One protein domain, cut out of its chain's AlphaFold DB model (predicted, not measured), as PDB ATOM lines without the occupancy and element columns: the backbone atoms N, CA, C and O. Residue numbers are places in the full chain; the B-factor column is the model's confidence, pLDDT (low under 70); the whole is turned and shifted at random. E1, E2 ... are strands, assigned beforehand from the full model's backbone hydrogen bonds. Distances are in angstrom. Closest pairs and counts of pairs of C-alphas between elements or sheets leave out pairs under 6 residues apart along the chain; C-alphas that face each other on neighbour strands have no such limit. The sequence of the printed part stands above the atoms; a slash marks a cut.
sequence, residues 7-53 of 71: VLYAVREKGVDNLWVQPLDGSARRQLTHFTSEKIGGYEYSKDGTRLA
ATOM      1  N   VAL A   7       1.369 -20.522  36.493       91.88
ATOM      2  CA  VAL A   7       1.945 -19.945  37.708       91.88
ATOM      3  C   VAL A   7       2.703 -21.031  38.462       91.88
ATOM      4  O   VAL A   7       2.163 -22.112  38.702       91.88
ATOM      5  N   LEU A   8       3.951 -20.739  38.832       93.44
ATOM      6  CA  LEU A   8       4.732 -21.525  39.787       93.44
ATOM      7  C   LEU A   8       4.569 -20.899  41.164       93.44
ATOM      8  O   LEU A   8       4.751 -19.692  41.296       93.44
ATOM      9  N   TYR A   9       4.259 -21.699  42.173       95.25
ATOM     10  CA  TYR A   9       4.150 -21.215  43.544       95.25
ATOM     11  C   TYR A   9       4.562 -22.294  44.540       95.25
ATOM     12  O   TYR A   9       4.480 -23.490  44.255       95.25
ATOM     13  N   ALA A  10       5.024 -21.862  45.711       97.44
ATOM     14  CA  ALA A  10       5.320 -22.752  46.822       97.44
ATOM     15  C   ALA A  10       4.061 -22.970  47.671       97.44
ATOM     16  O   ALA A  10       3.328 -22.026  47.966       97.44
ATOM     17  N   VAL A  11       3.836 -24.213  48.081       97.94
ATOM     18  CA  VAL A  11       2.817 -24.597  49.060       97.94
ATOM     19  C   VAL A  11       3.536 -25.183  50.265       97.94
ATOM     20  O   VAL A  11       4.363 -26.084  50.105       97.94
ATOM     21  N   ARG A  12       3.215 -24.664  51.454       97.19
ATOM     22  CA  ARG A  12       3.734 -25.166  52.727       97.19
ATOM     23  C   ARG A  12       2.737 -26.123  53.355       97.19
ATOM     24  O   ARG A  12       1.645 -25.706  53.732       97.19
ATOM     25  N   GLU A  13       3.143 -27.369  53.551       97.25
ATOM     26  CA  GLU A  13       2.349 -28.381  54.248       97.25
ATOM     27  C   GLU A  13       3.217 -29.064  55.302       97.25
ATOM     28  O   GLU A  13       4.337 -29.482  55.026       97.25
ATOM     29  N   LYS A  14       2.718 -29.143  56.542       95.56
ATOM     30  CA  LYS A  14       3.437 -29.757  57.679       95.56
ATOM     31  C   LYS A  14       4.877 -29.235  57.856       95.56
ATOM     32  O   LYS A  14       5.776 -29.979  58.223       95.56
ATOM     33  N   GLY A  15       5.086 -27.942  57.598       94.19
ATOM     34  CA  GLY A  15       6.381 -27.273  57.762       94.19
ATOM     35  C   GLY A  15       7.360 -27.427  56.593       94.19
ATOM     36  O   GLY A  15       8.431 -26.830  56.655       94.19
ATOM     37  N   VAL A  16       6.984 -28.153  55.536       97.75
ATOM     38  CA  VAL A  16       7.816 -28.399  54.353       97.75
ATOM     39  C   VAL A  16       7.219 -27.702  53.139       97.75
ATOM     40  O   VAL A  16       6.009 -27.766  52.910       97.75
ATOM     41  N   ASP A  17       8.069 -27.053  52.348       98.31
ATOM     42  CA  ASP A  17       7.636 -26.367  51.132       98.31
ATOM     43  C   ASP A  17       7.844 -27.234  49.897       98.31
ATOM     44  O   ASP A  17       8.917 -27.800  49.688       98.31
ATOM     45  N   ASN A  18       6.840 -27.270  49.025       98.38
ATOM     46  CA  ASN A  18       6.940 -27.880  47.706       98.38
ATOM     47  C   ASN A  18       6.427 -26.942  46.618       98.38
ATOM     48  O   ASN A  18       5.517 -26.147  46.842       98.38
ATOM     49  N   LEU A  19       7.013 -27.040  45.425       97.69
ATOM     50  CA  LEU A  19       6.602 -26.249  44.274       97.69
ATOM     51  C   LEU A  19       5.459 -26.924  43.527       97.69
ATOM     52  O   LEU A  19       5.495 -28.122  43.240       97.69
ATOM     53  N   TRP A  20       4.478 -26.113  43.158       97.06
ATOM     54  CA  TRP A  20       3.312 -26.494  42.381       97.06
ATOM     55  C   TRP A  20       3.194 -25.611  41.150       97.06
ATOM     56  O   TRP A  20       3.501 -24.419  41.188       97.06
ATOM     57  N   VAL A  21       2.712 -26.198  40.061       94.69
ATOM     58  CA  VAL A  21       2.364 -25.473  38.843       94.69
ATOM     59  C   VAL A  21       0.854 -25.496  38.645       94.69
ATOM     60  O   VAL A  21       0.245 -26.564  38.661       94.69
ATOM     61  N   GLN A  22       0.257 -24.322  38.453       95.12
ATOM     62  CA  GLN A  22      -1.143 -24.155  38.064       95.12
ATOM     63  C   GLN A  22      -1.188 -23.599  36.638       95.12
ATOM     64  O   GLN A  22      -0.803 -22.444  36.428       95.12
ATOM     65  N   PRO A  23      -1.622 -24.398  35.651       94.81
ATOM     66  CA  PRO A  23      -1.927 -23.902  34.315       94.81
ATOM     67  C   PRO A  23      -2.978 -22.785  34.352       94.81
ATOM     68  O   PRO A  23      -3.926 -22.842  35.138       94.81
ATOM     69  N   LEU A  24      -2.810 -21.767  33.505       93.69
ATOM     70  CA  LEU A  24      -3.739 -20.632  33.405       93.69
ATOM     71  C   LEU A  24      -5.021 -20.967  32.632       93.69
ATOM     72  O   LEU A  24      -5.983 -20.212  32.694       93.69
ATOM     73  N   ASP A  25      -5.043 -22.098  31.929       93.56
ATOM     74  CA  ASP A  25      -6.224 -22.618  31.230       93.56
ATOM     75  C   ASP A  25      -7.255 -23.274  32.171       93.56
ATOM     76  O   ASP A  25      -8.289 -23.755  31.715       93.56
ATOM     77  N   GLY A  26      -6.985 -23.295  33.481       91.38
ATOM     78  CA  GLY A  26      -7.871 -23.867  34.495       91.38
ATOM     79  C   GLY A  26      -7.750 -25.382  34.668       91.38
ATOM     80  O   GLY A  26      -8.455 -25.951  35.502       91.38
ATOM     81  N   SER A  27      -6.853 -26.050  33.937       95.00
ATOM     82  CA  SER A  27      -6.575 -27.472  34.156       95.00
ATOM     83  C   SER A  27      -5.947 -27.733  35.533       95.00
ATOM     84  O   SER A  27      -5.509 -26.821  36.238       95.00
ATOM     85  N   ALA A  28      -5.940 -28.994  35.967       96.12
ATOM     86  CA  ALA A  28      -5.513 -29.350  37.316       96.12
ATOM     87  C   ALA A  28      -4.058 -28.934  37.601       96.12
ATOM     88  O   ALA A  28      -3.152 -29.161  36.794       96.12
ATOM     89  N   ARG A  29      -3.818 -28.376  38.795       95.50
ATOM     90  CA  ARG A  29      -2.455 -28.137  39.282       95.50
ATOM     91  C   ARG A  29      -1.668 -29.437  39.406       95.50
ATOM     92  O   ARG A  29      -2.214 -30.482  39.755       95.50
ATOM     93  N   ARG A  30      -0.353 -29.339  39.229       95.62
ATOM     94  CA  ARG A  30       0.584 -30.455  39.383       95.62
ATOM     95  C   ARG A  30       1.699 -30.097  40.355       95.62
ATOM     96  O   ARG A  30       2.271 -29.012  40.281       95.62
ATOM     97  N   GLN A  31       2.041 -31.036  41.224       96.69
ATOM     98  CA  GLN A  31       3.194 -30.921  42.106       96.69
ATOM     99  C   GLN A  31       4.491 -31.186  41.323       96.69
ATOM    100  O   GLN A  31       4.573 -32.124  40.527       96.69
ATOM    101  N   LEU A  32       5.498 -30.331  41.507       95.31
ATOM    102  CA  LEU A  32       6.793 -30.425  40.822       95.31
ATOM    103  C   LEU A  32       7.886 -31.029  41.697       95.31
ATOM    104  O   LEU A  32       8.793 -31.675  41.177       95.31
ATOM    105  N   THR A  33       7.815 -30.814  43.007       97.31
ATOM    106  CA  THR A  33       8.807 -31.304  43.966       97.31
ATOM    107  C   THR A  33       8.129 -32.099  45.069       97.31
ATOM    108  O   THR A  33       6.972 -31.851  45.395       97.31
ATOM    109  N   HIS A  34       8.864 -33.037  45.662       97.56
ATOM    110  CA  HIS A  34       8.375 -33.918  46.726       97.56
ATOM    111  C   HIS A  34       9.373 -33.933  47.892       97.56
ATOM    112  O   HIS A  34       9.846 -34.981  48.321       97.56
ATOM    113  N   PHE A  35       9.773 -32.749  48.349       97.38
ATOM    114  CA  PHE A  35      10.642 -32.589  49.503       97.38
ATOM    115  C   PHE A  35       9.931 -33.038  50.776       97.38
ATOM    116  O   PHE A  35       8.721 -32.859  50.926       97.38
ATOM    117  N   THR A  36      10.721 -33.592  51.690       97.62
ATOM    118  CA  THR A  36      10.288 -34.090  53.000       97.62
ATOM    119  C   THR A  36      10.827 -33.249  54.161       97.62
ATOM    120  O   THR A  36      10.465 -33.500  55.306       97.62
ATOM    121  N   SER A  37      11.665 -32.247  53.877       96.31
ATOM    122  CA  SER A  37      12.207 -31.284  54.839       96.31
ATOM    123  C   SER A  37      12.521 -29.942  54.162       96.31
ATOM    124  O   SER A  37      12.520 -29.838  52.928       96.31
ATOM    125  N   GLU A  38      12.862 -28.943  54.979       96.88
ATOM    126  CA  GLU A  38      13.227 -27.573  54.593       96.88
ATOM    127  C   GLU A  38      12.083 -26.687  54.081       96.88
ATOM    128  O   GLU A  38      11.031 -27.135  53.622       96.88
ATOM    129  N   LYS A  39      12.347 -25.379  54.121       97.25
ATOM    130  CA  LYS A  39      11.529 -24.334  53.507       97.25
ATOM    131  C   LYS A  39      12.212 -23.831  52.241       97.25
ATOM    132  O   LYS A  39      13.436 -23.866  52.134       97.25
ATOM    133  N   ILE A  40      11.430 -23.353  51.282       97.81
ATOM    134  CA  ILE A  40      11.941 -22.743  50.056       97.81
ATOM    135  C   ILE A  40      12.139 -21.248  50.315       97.81
ATOM    136  O   ILE A  40      11.182 -20.528  50.591       97.81
ATOM    137  N   GLY A  41      13.387 -20.789  50.213       95.75
ATOM    138  CA  GLY A  41      13.744 -19.369  50.318       95.75
ATOM    139  C   GLY A  41      13.655 -18.623  48.984       95.75
ATOM    140  O   GLY A  41      13.487 -17.409  48.962       95.75
ATOM    141  N   GLY A  42      13.738 -19.345  47.863       96.38
ATOM    142  CA  GLY A  42      13.639 -18.779  46.521       96.38
ATOM    143  C   GLY A  42      13.765 -19.845  45.436       96.38
ATOM    144  O   GLY A  42      14.258 -20.948  45.681       96.38
ATOM    145  N   TYR A  43      13.290 -19.531  44.234       95.88
ATOM    146  CA  TYR A  43      13.356 -20.421  43.079       95.88
ATOM    147  C   TYR A  43      13.289 -19.626  41.777       95.88
ATOM    148  O   TYR A  43      12.601 -18.610  41.698       95.88
ATOM    149  N   GLU A  44      13.975 -20.109  40.743       93.19
ATOM    150  CA  GLU A  44      13.984 -19.465  39.429       93.19
ATOM    151  C   GLU A  44      14.273 -20.467  38.307       93.19
ATOM    152  O   GLU A  44      15.036 -21.421  38.474       93.19
ATOM    153  N   TYR A  45      13.656 -20.251  37.145       90.56
ATOM    154  CA  TYR A  45      14.002 -20.993  35.936       90.56
ATOM    155  C   TYR A  45      15.256 -20.412  35.283       90.56
ATOM    156  O   TYR A  45      15.446 -19.199  35.266       90.56
ATOM    157  N   SER A  46      16.056 -21.261  34.641       89.94
ATOM    158  CA  SER A  46      17.056 -20.801  33.677       89.94
ATOM    159  C   SER A  46      16.396 -20.007  32.538       89.94
ATOM    160  O   SER A  46      15.205 -20.166  32.261       89.94
ATOM    161  N   LYS A  47      17.166 -19.150  31.852       87.50
ATOM    162  CA  LYS A  47      16.649 -18.293  30.763       87.50
ATOM    163  C   LYS A  47      15.974 -19.086  29.639       87.50
ATOM    164  O   LYS A  47      14.974 -18.641  29.092       87.50
ATOM    165  N   ASP A  48      16.519 -20.256  29.324       88.69
ATOM    166  CA  ASP A  48      15.980 -21.207  28.344       88.69
ATOM    167  C   ASP A  48      14.839 -22.079  28.908       88.69
ATOM    168  O   ASP A  48      14.215 -22.847  28.180       88.69
ATOM    169  N   GLY A  49      14.559 -21.981  30.210       86.75
ATOM    170  CA  GLY A  49      13.507 -22.711  30.904       86.75
ATOM    171  C   GLY A  49      13.747 -24.204  31.093       86.75
ATOM    172  O   GLY A  49      12.834 -24.897  31.541       86.75
ATOM    173  N   THR A  50      14.936 -24.709  30.766       88.12
ATOM    174  CA  THR A  50      15.242 -26.146  30.831       88.12
ATOM    175  C   THR A  50      15.584 -26.618  32.242       88.12
ATOM    176  O   THR A  50      15.506 -27.812  32.533       88.12
ATOM    177  N   ARG A  51      15.946 -25.695  33.141       90.81
ATOM    178  CA  ARG A  51      16.345 -25.991  34.520       90.81
ATOM    179  C   ARG A  51      15.594 -25.106  35.503       90.81
ATOM    180  O   ARG A  51      15.294 -23.953  35.212       90.81
ATOM    181  N   LEU A  52      15.321 -25.655  36.682       92.25
ATOM    182  CA  LEU A  52      14.715 -24.955  37.810       92.25
ATOM    183  C   LEU A  52      15.681 -25.017  38.994       92.25
ATOM    184  O   LEU A  52      15.972 -26.104  39.492       92.25
ATOM    185  N   ALA A  53      16.178 -23.863  39.426       95.62
ATOM    186  CA  ALA A  53      16.947 -23.732  40.655       95.62
ATOM    187  C   ALA A  53      15.993 -23.523  41.836       95.62
ATOM    188  O   ALA A  53      15.025 -22.768  41.726       95.62
TER     189      ALA A  53
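This is residues 7 to 53 of the 71 residues of an uncharacterized protein of Acidobacteria bacterium 13_2_20CM_2_57_6 (UniProt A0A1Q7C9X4). A long antiparallel hairpin of two strands, E1 and E2, makes one arm of a loosely built V, and a third strand, E3, makes the other, close to the hairpin near residues 17 and 39 and spreading away from it toward residue 45. The long link, residues 24 to 38, loops round the far end of E2 and folds back along it to reach E3, while residues 46 to 51 stick out as a free tip. The printed part has 47 residues with no named helix and three named strands in the order E1, E2, E3; the class is all strand, though 22 of the 47 residues are in named elements. It is only just loose, close to compact, with a radius of gyration of the C-alphas of 11.5 A, and flat, spanning 29 by 25 by 14 A.

E1, residues 7 to 13, and E2, residues 16 to 23, form a hairpin, antiparallel at 148 degrees. N 11 and O 18 are within hydrogen-bond range at 2.8 A, as are N 20 and O 9 at 2.8 A. Residues 20 to 21 of E2 also pair antiparallel with residues 30 to 31. E3, residues 39 to 45, pairs with no named strand; its closest C-alphas to E2 are those of Lys 39 and Asp 17, 5.0 A apart, and to E1 those of Ile 40 and Ala 10, 7.4 A apart. Residues 44 to 45 of E3 pair antiparallel with residues 52 to 53.

E2 is 22.7 A long, E1 18.6 A and E3 18.1 A. E1 begins with C-alpha 7 at (1.945, -19.945, 37.708), and E2 ends with C-alpha 23 at (-1.927, -23.902, 34.315). E3 ends with C-alpha 45 at (14.002, -20.993, 35.936).

The two C-alphas farthest apart, those of Lys 14 and Asp 48, are 33.0 A apart. The link from E1 to E2 is tight and that from E2 to E3 is long. The printed part has no cut, and no printed residue has a pLDDT under 70.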